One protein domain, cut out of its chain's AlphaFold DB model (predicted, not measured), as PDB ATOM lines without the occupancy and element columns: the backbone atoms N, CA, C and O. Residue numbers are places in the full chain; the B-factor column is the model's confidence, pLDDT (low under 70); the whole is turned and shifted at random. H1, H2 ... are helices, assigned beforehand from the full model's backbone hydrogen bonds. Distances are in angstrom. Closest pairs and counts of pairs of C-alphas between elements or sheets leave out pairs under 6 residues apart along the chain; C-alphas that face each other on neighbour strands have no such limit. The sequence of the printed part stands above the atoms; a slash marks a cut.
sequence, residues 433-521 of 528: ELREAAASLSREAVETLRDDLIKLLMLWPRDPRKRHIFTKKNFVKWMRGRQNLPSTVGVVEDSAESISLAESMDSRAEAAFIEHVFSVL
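What this domain is: This is residues 433 to 521 of the 528 residues of the protein "Putative DNA repair protein RAD2" of Trypanosoma theileri (UniProt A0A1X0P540). Three helices are gathered loosely in a triangle: H1 is the longest, H3 is beside its first part, and H2 completes the triangle without clearly touching either of the others. Two long links with no named element swing out from this core: residues 462 to 467 stick out past the last turn of H1, and much of residues 484 to 507 loops out on the side of H2 and H3 away from H1. The printed part has 89 residues, with the named helices H1, H2 and H3 in that order along the chain and no named strand. The class is all helix, although the helices hold 44 of the 89 printed residues, under half. The whole is compact, with a radius of gyration of the C-alphas of 13.7 A, and the C-alphas span 43 by 34 by 23 A along their main axes.

Where its parts are: H1, residues 440 to 458, runs from C-alpha 440 at (139.767, 181.319, 141.818) to C-alpha 458 at (135.480, 161.101, 124.302), 27.1 A. H3, residues 508 to 520, measures 18.5 A and ends with C-alpha 520 at (133.495, 157.056, 139.887). H2, residues 472 to 483, measures 16.5 A from first to last C-alpha and begins with C-alpha 472 at (141.928, 153.819, 137.622).

How they stand to each other: H1 and H3 touch, with the closest C-alphas, those of Val 446 and Glu 510, 5.6 A apart. H1 touches H3 with residues 442 to 446 alone, and H3 touches H1 with residues 509 to 513 alone. The two helices run the same way at a shallow tilt of 28 degrees. H2 is close to H3 but not clearly touching it; their closest C-alphas, those of Lys 472 and Phe 518, are 6.4 A apart. H2 and H3 run opposite ways at a shallow tilt of 26 degrees. H1 and H2 are near each other, with no pair of C-alphas within 8 A but 8 pairs within 10 A. In H1, H2 and H3 every O i to N i+4 pair is within hydrogen-bond range.

The domain as a whole: The two C-alphas farthest apart are those of Ala 437 and Arg 465, 43.5 A. Both links are long: residues 459 to 471, 13 residues, join H1 to H2, and residues 484 to 507, 24 residues, join H2 to H3. In the first of these, residues 462 to 467 stand free. The printed part has no cut, and the C-alphas of Glu 433 and Leu 521, its first and last residues, are 16.9 A apart. The mean pLDDT of the printed part is 88.0; it is under 70 at residue 462, residues 464 to 467 and residues 492 to 497 of the model.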
ATOM      1  N   GLU A 433     130.973 169.126 141.459       94.06
ATOM      2  CA  GLU A 433     130.850 170.495 141.932       94.06
ATOM      3  C   GLU A 433     131.833 170.710 143.080       94.06
ATOM      4  O   GLU A 433     131.785 170.022 144.105       94.06
ATOM      5  N   LEU A 434     132.723 171.687 142.918       92.56
ATOM      6  CA  LEU A 434     133.683 172.048 143.950       92.56
ATOM      7  C   LEU A 434     132.953 172.760 145.098       92.56
ATOM      8  O   LEU A 434     132.575 173.925 144.976       92.56
ATOM      9  N   ARG A 435     132.743 172.044 146.208       86.00
ATOM     10  CA  ARG A 435     132.025 172.555 147.391       86.00
ATOM     11  C   ARG A 435     132.886 173.405 148.322       86.00
ATOM     12  O   ARG A 435     132.344 174.148 149.135       86.00
ATOM     13  N   GLU A 436     134.206 173.283 148.238       78.50
ATOM     14  CA  GLU A 436     135.117 174.031 149.102       78.50
ATOM     15  C   GLU A 436     135.328 175.460 148.585       78.50
ATOM     16  O   GLU A 436     135.323 175.718 147.376       78.50
ATOM     17  N   ALA A 437     135.527 176.401 149.513       80.75
ATOM     18  CA  ALA A 437     135.923 177.771 149.205       80.75
ATOM     19  C   ALA A 437     137.372 177.783 148.686       80.75
ATOM     20  O   ALA A 437     138.313 178.078 149.415       80.75
ATOM     21  N   ALA A 438     137.551 177.390 147.429       80.75
ATOM     22  CA  ALA A 438     138.841 177.387 146.765       80.75
ATOM     23  C   ALA A 438     139.165 178.768 146.187       80.75
ATOM     24  O   ALA A 438     138.272 179.524 145.791       80.75
ATOM     25  N   ALA A 439     140.459 179.073 146.091       82.38
ATOM     26  CA  ALA A 439     140.930 180.218 145.326       82.38
ATOM     27  C   ALA A 439     140.447 180.118 143.868       82.38
ATOM     28  O   ALA A 439     140.314 179.017 143.324       82.38
ATOM     29  N   SER A 440     140.217 181.263 143.218       86.75
ATOM     30  CA  SER A 440     139.767 181.319 141.818       86.75
ATOM     31  C   SER A 440     140.675 180.512 140.884       86.75
ATOM     32  O   SER A 440     140.169 179.763 140.054       86.75
ATOM     33  N   LEU A 441     141.993 180.587 141.095       88.56
ATOM     34  CA  LEU A 441     142.994 179.839 140.329       88.56
ATOM     35  C   LEU A 441     142.834 178.320 140.471       88.56
ATOM     36  O   LEU A 441     142.922 177.592 139.490       88.56
ATOM     37  N   SER A 442     142.549 177.823 141.679       92.12
ATOM     38  CA  SER A 442     142.333 176.387 141.893       92.12
ATOM     39  C   SER A 442     141.031 175.898 141.261       92.12
ATOM     40  O   SER A 442     140.970 174.769 140.787       92.12
ATOM     41  N   ARG A 443     139.988 176.738 141.219       94.50
ATOM     42  CA  ARG A 443     138.753 176.402 140.500       94.50
ATOM     43  C   ARG A 443     139.011 176.279 138.997       94.50
ATOM     44  O   ARG A 443     138.582 175.300 138.399       94.50
ATOM     45  N   GLU A 444     139.728 177.236 138.417       95.12
ATOM     46  CA  GLU A 444     140.081 177.231 136.992       95.12
ATOM     47  C   GLU A 444     140.954 176.019 136.617       95.12
ATOM     48  O   GLU A 444     140.703 175.359 135.605       95.12
ATOM     49  N   ALA A 445     141.916 175.659 137.472       94.62
ATOM     50  CA  ALA A 445     142.739 174.464 137.296       94.62
ATOM     51  C   ALA A 445     141.892 173.176 137.270       94.62
ATOM     52  O   ALA A 445     142.027 172.358 136.357       94.62
ATOM     53  N   VAL A 446     140.947 173.033 138.208       96.38
ATOM     54  CA  VAL A 446     140.023 171.887 138.256       96.38
ATOM     55  C   VAL A 446     139.101 171.841 137.037       96.38
ATOM     56  O   VAL A 446     138.866 170.763 136.493       96.38
ATOM     57  N   GLU A 447     138.582 172.981 136.579       96.00
ATOM     58  CA  GLU A 447     137.749 173.040 135.371       96.00
ATOM     59  C   GLU A 447     138.531 172.606 134.128       96.00
ATOM     60  O   GLU A 447     138.044 171.776 133.357       96.00
ATOM     61  N   THR A 448     139.772 173.075 133.987       96.81
ATOM     62  CA  THR A 448     140.671 172.676 132.894       96.81
ATOM     63  C   THR A 448     140.971 171.177 132.946       96.81
ATOM     64  O   THR A 448     140.885 170.477 131.933       96.81
ATOM     65  N   LEU A 449     141.267 170.650 134.138       96.56
ATOM     66  CA  LEU A 449     141.529 169.229 134.352       96.56
ATOM     67  C   LEU A 449     140.305 168.364 134.013       96.56
ATOM     68  O   LEU A 449     140.433 167.334 133.343       96.56
ATOM     69  N   ARG A 450     139.113 168.798 134.432       97.12
ATOM     70  CA  ARG A 450     137.835 168.146 134.124       97.12
ATOM     71  C   ARG A 450     137.581 168.106 132.622       97.12
ATOM     72  O   ARG A 450     137.235 167.050 132.089       97.12
ATOM     73  N   ASP A 451     137.753 169.231 131.939       97.50
ATOM     74  CA  ASP A 451     137.485 169.336 130.507       97.50
ATOM     75  C   ASP A 451     138.452 168.476 129.692       97.50
ATOM     76  O   ASP A 451     138.034 167.790 128.755       97.50
ATOM     77  N   ASP A 452     139.724 168.432 130.075       97.50
ATOM     78  CA  ASP A 452     140.707 167.589 129.403       97.50
ATOM     79  C   ASP A 452     140.489 166.097 129.659       97.50
ATOM     80  O   ASP A 452     140.639 165.294 128.734       97.50
ATOM     81  N   LEU A 453     140.057 165.714 130.864       97.00
ATOM     82  CA  LEU A 453     139.647 164.338 131.140       97.00
ATOM     83  C   LEU A 453     138.431 163.943 130.289       97.00
ATOM     84  O   LEU A 453     138.397 162.848 129.728       97.00
ATOM     85  N   ILE A 454     137.449 164.835 130.132       96.81
ATOM     86  CA  ILE A 454     136.288 164.596 129.264       96.81
ATOM     87  C   ILE A 454     136.726 164.454 127.804       96.81
ATOM     88  O   ILE A 454     136.264 163.533 127.126       96.81
ATOM     89  N   LYS A 455     137.623 165.318 127.310       96.44
ATOM     90  CA  LYS A 455     138.188 165.194 125.953       96.44
ATOM     91  C   LYS A 455     138.882 163.847 125.774       96.44
ATOM     92  O   LYS A 455     138.657 163.178 124.767       96.44
ATOM     93  N   LEU A 456     139.673 163.420 126.759       95.19
ATOM     94  CA  LEU A 456     140.330 162.118 126.737       95.19
ATOM     95  C   LEU A 456     139.312 160.977 126.678       95.19
ATOM     96  O   LEU A 456     139.461 160.086 125.844       95.19
ATOM     97  N   LEU A 457     138.277 161.012 127.520       94.38
ATOM     98  CA  LEU A 457     137.238 159.984 127.550       94.38
ATOM     99  C   LEU A 457     136.468 159.921 126.232       94.38
ATOM    100  O   LEU A 457     136.216 158.824 125.746       94.38
ATOM    101  N   MET A 458     136.149 161.060 125.610       92.19
ATOM    102  CA  MET A 458     135.480 161.101 124.302       92.19
ATOM    103  C   MET A 458     136.311 160.447 123.192       92.19
ATOM    104  O   MET A 458     135.750 159.803 122.307       92.19
ATOM    105  N   LEU A 459     137.638 160.576 123.262       90.50
ATOM    106  CA  LEU A 459     138.576 159.939 122.333       90.50
ATOM    107  C   LEU A 459     138.932 158.496 122.732       90.50
ATOM    108  O   LEU A 459     139.704 157.837 122.035       90.50
ATOM    109  N   TRP A 460     138.396 157.992 123.847       86.88
ATOM    110  CA  TRP A 460     138.660 156.645 124.339       86.88
ATOM    111  C   TRP A 460     137.647 155.624 123.789       86.88
ATOM    112  O   TRP A 460     136.441 155.906 123.784       86.88
ATOM    113  N   PRO A 461     138.089 154.407 123.407       79.19
ATOM    114  CA  PRO A 461     139.478 153.943 123.316       79.19
ATOM    115  C   PRO A 461     140.170 154.441 122.034       79.19
ATOM    116  O   PRO A 461     139.586 154.379 120.956       79.19
ATOM    117  N   ARG A 462     141.435 154.885 122.140       69.06
ATOM    118  CA  ARG A 462     142.219 155.355 120.976       69.06
ATOM    119  C   ARG A 462     142.502 154.242 119.969       69.06
ATOM    120  O   ARG A 462     142.522 154.483 118.768       69.06
ATOM    121  N   ASP A 463     142.701 153.024 120.466       72.62
ATOM    122  CA  ASP A 463     142.924 151.851 119.631       72.62
ATOM    123  C   ASP A 463     141.668 150.960 119.630       72.62
ATOM    124  O   ASP A 463     141.284 150.436 120.684       72.62
ATOM    125  N   PRO A 464     141.037 150.717 118.464       62.38
ATOM    126  CA  PRO A 464     139.892 149.815 118.353       62.38
ATOM    127  C   PRO A 464     140.218 148.360 118.724       62.38
ATOM    128  O   PRO A 464     139.291 147.553 118.857       62.38
ATOM    129  N   ARG A 465     141.505 148.002 118.869       64.44
ATOM    130  CA  ARG A 465     141.961 146.699 119.375       64.44
ATOM    131  C   ARG A 465     141.980 146.645 120.903       64.44
ATOM    132  O   ARG A 465     141.629 145.612 121.470       64.44
ATOM    133  N   LYS A 466     142.285 147.754 121.583       66.62
ATOM    134  CA  LYS A 466     142.330 147.860 123.053       66.62
ATOM    135  C   LYS A 466     140.953 148.260 123.598       66.62
ATOM    136  O   LYS A 466     140.794 149.296 124.237       66.62
ATOM    137  N   ARG A 467     139.939 147.421 123.360       68.50
ATOM    138  CA  ARG A 467     138.538 147.620 123.791       68.50
ATOM    139  C   ARG A 467     138.357 147.365 125.285       68.50
ATOM    140  O   ARG A 467     137.735 146.386 125.687       68.50
ATOM    141  N   HIS A 468     138.938 148.226 126.103       79.81
ATOM    142  CA  HIS A 468     138.866 148.120 127.549       79.81
ATOM    143  C   HIS A 468     138.255 149.375 128.159       79.81
ATOM    144  O   HIS A 468     138.364 150.481 127.621       79.81
ATOM    145  N   ILE A 469     137.589 149.169 129.291       86.31
ATOM    146  CA  ILE A 469     136.994 150.236 130.088       86.31
ATOM    147  C   ILE A 469     138.121 151.154 130.575       86.31
ATOM    148  O   ILE A 469     139.219 150.688 130.885       86.31
ATOM    149  N   PHE A 470     137.872 152.461 130.621       91.25
ATOM    150  CA  PHE A 470     138.822 153.404 131.196       91.25
ATOM    151  C   PHE A 470     138.929 153.148 132.708       91.25
ATOM    152  O   PHE A 470     137.966 153.331 133.448       91.25
ATOM    153  N   THR A 471     140.079 152.637 133.156       91.81
ATOM    154  CA  THR A 471     140.289 152.197 134.545       91.81
ATOM    155  C   THR A 471     141.043 153.233 135.377       91.81
ATOM    156  O   THR A 471     141.676 154.141 134.835       91.81
ATOM    157  N   LYS A 472     141.077 153.036 136.704       92.50
ATOM    158  CA  LYS A 472     141.928 153.819 137.622       92.50
ATOM    159  C   LYS A 472     143.402 153.841 137.194       92.50
ATOM    160  O   LYS A 472     144.033 154.887 137.258       92.50
ATOM    161  N   LYS A 473     143.935 152.719 136.690       90.81
ATOM    162  CA  LYS A 473     145.323 152.627 136.199       90.81
ATOM    163  C   LYS A 473     145.561 153.543 134.995       90.81
ATOM    164  O   LYS A 473     146.573 154.237 134.943       90.81
ATOM    165  N   ASN A 474     144.606 153.589 134.064       92.12
ATOM    166  CA  ASN A 474     144.681 154.465 132.892       92.12
ATOM    167  C   ASN A 474     144.637 155.939 133.300       92.12
ATOM    168  O   ASN A 474     145.398 156.746 132.772       92.12
ATOM    169  N   PHE A 475     143.783 156.272 134.268       94.69
ATOM    170  CA  PHE A 475     143.692 157.618 134.821       94.69
ATOM    171  C   PHE A 475     144.989 158.056 135.508       94.69
ATOM    172  O   PHE A 475     145.492 159.132 135.204       94.69
ATOM    173  N   VAL A 476     145.585 157.203 136.351       93.75
ATOM    174  CA  VAL A 476     146.887 157.478 136.983       93.75
ATOM    175  C   VAL A 476     147.972 157.683 135.924       93.75
ATOM    176  O   VAL A 476     148.698 158.671 135.992       93.75
ATOM    177  N   LYS A 477     148.067 156.800 134.915       93.12
ATOM    178  CA  LYS A 477     149.051 156.940 133.823       93.12
ATOM    179  C   LYS A 477     148.884 158.276 133.093       93.12
ATOM    180  O   LYS A 477     149.874 158.951 132.822       93.12
ATOM    181  N   TRP A 478     147.644 158.669 132.804       95.19
ATOM    182  CA  TRP A 478     147.349 159.954 132.175       95.19
ATOM    183  C   TRP A 478     147.729 161.148 133.062       95.19
ATOM    184  O   TRP A 478     148.400 162.060 132.586       95.19
ATOM    185  N   MET A 479     147.363 161.121 134.346       95.81
ATOM    186  CA  MET A 479     147.694 162.184 135.301       95.81
ATOM    187  C   MET A 479     149.204 162.372 135.454       95.81
ATOM    188  O   MET A 479     149.678 163.507 135.439       95.81
ATOM    189  N   ARG A 480     149.970 161.275 135.521       94.81
ATOM    190  CA  ARG A 480     151.437 161.339 135.576       94.81
ATOM    191  C   ARG A 480     152.027 162.025 134.353       94.81
ATOM    192  O   ARG A 480     152.859 162.907 134.512       94.81
ATOM    193  N   GLY A 481     151.563 161.660 133.155       94.69
ATOM    194  CA  GLY A 481     152.016 162.292 131.915       94.69
ATOM    195  C   GLY A 481     151.627 163.769 131.817       94.69
ATOM    196  O   GLY A 481     152.384 164.566 131.284       94.69
ATOM    197  N   ARG A 482     150.468 164.158 132.366       94.44
ATOM    198  CA  ARG A 482     150.012 165.555 132.371       94.44
ATOM    199  C   ARG A 482     150.861 166.448 133.279       94.44
ATOM    200  O   ARG A 482     151.150 167.578 132.908       94.44
ATOM    201  N   GLN A 483     151.202 165.964 134.472       93.50
ATOM    202  CA  GLN A 483     151.881 166.751 135.511       93.50
ATOM    203  C   GLN A 483     153.381 166.445 135.640       93.50
ATOM    204  O   GLN A 483     154.039 166.986 136.522       93.50
ATOM    205  N   ASN A 484     153.934 165.586 134.778       94.25
ATOM    206  CA  ASN A 484     155.316 165.099 134.871       94.25
ATOM    207  C   ASN A 484     155.642 164.478 136.246       94.25
ATOM    208  O   ASN A 484     156.744 164.640 136.772       94.25
ATOM    209  N   LEU A 485     154.674 163.772 136.844       92.44
ATOM    210  CA  LEU A 485     154.859 163.119 138.143       92.44
ATOM    211  C   LEU A 485     155.764 161.885 138.006       92.44
ATOM    212  O   LEU A 485     155.675 161.165 137.004       92.44
ATOM    213  N   PRO A 486     156.576 161.566 139.032       90.50
ATOM    214  CA  PRO A 486     157.407 160.373 139.011       90.50
ATOM    215  C   PRO A 486     156.557 159.095 138.951       90.50
ATOM    216  O   PRO A 486     155.427 159.026 139.444       90.50
ATOM    217  N   SER A 487     157.126 158.040 138.365       87.31
ATOM    218  CA  SER A 487     156.461 156.743 138.162       87.31
ATOM    219  C   SER A 487     156.038 156.041 139.461       87.31
ATOM    220  O   SER A 487     155.215 155.124 139.420       87.31
ATOM    221  N   THR A 488     156.555 156.490 140.605       84.81
ATOM    222  CA  THR A 488     156.238 156.002 141.950       84.81
ATOM    223  C   THR A 488     154.882 156.490 142.479       84.81
ATOM    224  O   THR A 488     154.283 155.817 143.316       84.81
ATOM    225  N   VAL A 489     154.340 157.605 141.972       85.56
ATOM    226  CA  VAL A 489     153.105 158.225 142.497       85.56
ATOM    227  C   VAL A 489     151.859 157.466 142.043       85.56
ATOM    228  O   VAL A 489     151.604 157.343 140.846       85.56
ATOM    229  N   GLY A 490     151.036 156.972 142.969       75.88
ATOM    230  CA  GLY A 490     149.794 156.258 142.640       75.88
ATOM    231  C   GLY A 490     149.986 154.836 142.090       75.88
ATOM    232  O   GLY A 490     149.120 154.334 141.370       75.88
ATOM    233  N   VAL A 491     151.122 154.185 142.373       79.81
ATOM    234  CA  VAL A 491     151.246 152.728 142.184       79.81
ATOM    235  C   VAL A 491     150.352 152.044 143.220       79.81
ATOM    236  O   VAL A 491     150.452 152.318 144.407       79.81
ATOM    237  N   VAL A 492     149.426 151.219 142.739       65.81
ATOM    238  CA  VAL A 492     148.313 150.650 143.510       65.81
ATOM    239  C   VAL A 492     148.799 149.699 144.619       65.81
ATOM    240  O   VAL A 492     149.457 148.706 144.330       65.81
ATOM    241  N   GLU A 493     148.403 150.041 145.849       62.25
ATOM    242  CA  GLU A 493     148.124 149.256 147.076       62.25
ATOM    243  C   GLU A 493     149.191 148.346 147.713       62.25
ATOM    244  O   GLU A 493     149.150 148.201 148.933       62.25
ATOM    245  N   ASP A 494     150.177 147.808 146.993       62.09
ATOM    246  CA  ASP A 494     151.094 146.818 147.600       62.09
ATOM    247  C   ASP A 494     152.434 147.398 148.087       62.09
ATOM    248  O   ASP A 494     153.240 146.692 148.696       62.09
ATOM    249  N   SER A 495     152.691 148.688 147.849       63.44
ATOM    250  CA  SER A 495     153.900 149.358 148.335       63.44
ATOM    251  C   SER A 495     153.565 150.286 149.494       63.44
ATOM    252  O   SER A 495     152.840 151.263 149.323       63.44
ATOM    253  N   ALA A 496     154.157 150.026 150.660       64.38
ATOM    254  CA  ALA A 496     154.028 150.868 151.851       64.38
ATOM    255  C   ALA A 496     154.523 152.320 151.645       64.38
ATOM    256  O   ALA A 496     154.291 153.169 152.500       64.38
ATOM    257  N   GLU A 497     155.186 152.611 150.520       65.06
ATOM    258  CA  GLU A 497     155.768 153.917 150.188       65.06
ATOM    259  C   GLU A 497     155.037 154.652 149.046       65.06
ATOM    260  O   GLU A 497     155.512 155.686 148.572       65.06
ATOM    261  N   SER A 498     153.896 154.153 148.554       74.38
ATOM    262  CA  SER A 498     153.192 154.830 147.457       74.38
ATOM    263  C   SER A 498     152.481 156.096 147.946       74.38
ATOM    264  O   SER A 498     151.443 156.012 148.601       74.38
ATOM    265  N   ILE A 499     153.007 157.267 147.577       79.50
ATOM    266  CA  ILE A 499     152.314 158.554 147.742       79.50
ATOM    267  C   ILE A 499     150.997 158.490 146.960       79.50
ATOM    268  O   ILE A 499     150.988 158.136 145.770       79.50
ATOM    269  N   SER A 500     149.887 158.818 147.625       89.06
ATOM    270  CA  SER A 500     148.578 158.871 146.977       89.06
ATOM    271  C   SER A 500     148.589 159.945 145.893       89.06
ATOM    272  O   SER A 500     149.094 161.045 146.098       89.06
ATOM    273  N   LEU A 501     147.994 159.663 144.732       91.44
ATOM    274  CA  LEU A 501     147.913 160.651 143.651       91.44
ATOM    275  C   LEU A 501     147.193 161.935 144.104       91.44
ATOM    276  O   LEU A 501     147.517 163.012 143.628       91.44
ATOM    277  N   ALA A 502     146.234 161.843 145.029       93.31
ATOM    278  CA  ALA A 502     145.565 163.026 145.569       93.31
ATOM    279  C   ALA A 502     146.508 163.884 146.436       93.31
ATOM    280  O   ALA A 502     146.424 165.107 146.404       93.31
ATOM    281  N   GLU A 503     147.436 163.256 147.165       93.12
ATOM    282  CA  GLU A 503     148.405 163.943 148.033       93.12
ATOM    283  C   GLU A 503     149.509 164.650 147.242       93.12
ATOM    284  O   GLU A 503     150.126 165.579 147.755       93.12
ATOM    285  N   SER A 504     149.753 164.237 145.996       94.00
ATOM    286  CA  SER A 504     150.752 164.863 145.129       94.00
ATOM    287  C   SER A 504     150.228 166.076 144.352       94.00
ATOM    288  O   SER A 504     150.943 166.569 143.486       94.00
ATOM    289  N   MET A 505     148.982 166.507 144.574       94.69
ATOM    290  CA  MET A 505     148.402 167.658 143.875       94.69
ATOM    291  C   MET A 505     148.790 168.981 144.529       94.69
ATOM    292  O   MET A 505     148.806 169.095 145.754       94.69
ATOM    293  N   ASP A 506     148.992 170.011 143.706       91.62
ATOM    294  CA  ASP A 506     149.363 171.355 144.163       91.62
ATOM    295  C   ASP A 506     148.222 172.056 144.920       91.62
ATOM    296  O   ASP A 506     148.455 172.926 145.765       91.62
ATOM    297  N   SER A 507     146.970 171.683 144.634       94.06
ATOM    298  CA  SER A 507     145.788 172.230 145.295       94.06
ATOM    299  C   SER A 507     144.893 171.155 145.901       94.06
ATOM    300  O   SER A 507     144.576 170.136 145.286       94.06
ATOM    301  N   ARG A 508     144.342 171.462 147.080       94.56
ATOM    302  CA  ARG A 508     143.288 170.666 147.728       94.56
ATOM    303  C   ARG A 508     142.050 170.491 146.838       94.56
ATOM    304  O   ARG A 508     141.391 169.457 146.903       94.56
ATOM    305  N   ALA A 509     141.746 171.471 145.985       95.19
ATOM    306  CA  ALA A 509     140.630 171.376 145.046       95.19
ATOM    307  C   ALA A 509     140.865 170.298 143.973       95.19
ATOM    308  O   ALA A 509     139.940 169.565 143.619       95.19
ATOM    309  N   GLU A 510     142.100 170.177 143.482       95.19
ATOM    310  CA  GLU A 510     142.495 169.144 142.522       95.19
ATOM    311  C   GLU A 510     142.539 167.767 143.182       95.19
ATOM    312  O   GLU A 510     142.020 166.810 142.613       95.19
ATOM    313  N   ALA A 511     143.061 167.682 144.410       95.38
ATOM    314  CA  ALA A 511     143.028 166.461 145.211       95.38
ATOM    315  C   ALA A 511     141.589 165.932 145.372       95.38
ATOM    316  O   ALA A 511     141.315 164.777 145.049       95.38
ATOM    317  N   ALA A 512     140.646 166.799 145.757       95.69
ATOM    318  CA  ALA A 512     139.232 166.441 145.894       95.69
ATOM    319  C   ALA A 512     138.596 165.995 144.563       95.69
ATOM    320  O   ALA A 512     137.781 165.069 144.535       95.69
ATOM    321  N   PHE A 513     138.967 166.625 143.442       96.81
ATOM    322  CA  PHE A 513     138.527 166.182 142.118       96.81
ATOM    323  C   PHE A 513     139.073 164.791 141.772       96.81
ATOM    324  O   PHE A 513     138.331 163.943 141.280       96.81
ATOM    325  N   ILE A 514     140.347 164.525 142.058       96.00
ATOM    326  CA  ILE A 514     140.975 163.219 141.820       96.00
ATOM    327  C   ILE A 514     140.325 162.124 142.659       96.00
ATOM    328  O   ILE A 514     140.029 161.051 142.133       96.00
ATOM    329  N   GLU A 515     140.050 162.392 143.934       95.25
ATOM    330  CA  GLU A 515     139.309 161.475 144.802       95.25
ATOM    331  C   GLU A 515     137.916 161.173 144.243       95.25
ATOM    332  O   GLU A 515     137.515 160.006 144.168       95.25
ATOM    333  N   HIS A 516     137.204 162.199 143.762       96.19
ATOM    334  CA  HIS A 516     135.919 162.012 143.092       96.19
ATOM    335  C   HIS A 516     136.054 161.118 141.859       96.19
ATOM    336  O   HIS A 516     135.320 160.138 141.729       96.19
ATOM    337  N   VAL A 517     137.029 161.378 140.985       96.38
ATOM    338  CA  VAL A 517     137.270 160.545 139.798       96.38
ATOM    339  C   VAL A 517     137.588 159.100 140.195       96.38
ATOM    340  O   VAL A 517     137.046 158.171 139.596       96.38
ATOM    341  N   PHE A 518     138.387 158.867 141.238       94.38
ATOM    342  CA  PHE A 518     138.644 157.513 141.735       94.38
ATOM    343  C   PHE A 518     137.418 156.825 142.333       94.38
ATOM    344  O   PHE A 518     137.360 155.593 142.305       94.38
ATOM    345  N   SER A 519     136.457 157.573 142.869       94.38
ATOM    346  CA  SER A 519     135.193 157.008 143.351       94.38
ATOM    347  C   SER A 519     134.271 156.577 142.203       94.38
ATOM    348  O   SER A 519     133.565 155.578 142.324       94.38
ATOM    349  N   VAL A 520     134.326 157.293 141.075       95.44
ATOM    350  CA  VAL A 520     133.495 157.056 139.887       95.44
ATOM    351  C   VAL A 520     134.086 155.969 138.986       95.44
ATOM    352  O   VAL A 520     133.350 155.172 138.405       95.44
ATOM    353  N   LEU A 521     135.413 155.919 138.846       93.62
ATOM    354  CA  LEU A 521     136.062 154.948 137.972       93.62
ATOM    355  C   LEU A 521     135.915 153.524 138.513       93.62
ATOM    356  O   LEU A 521     136.150 153.288 139.704       93.62
TER     357      LEU A 521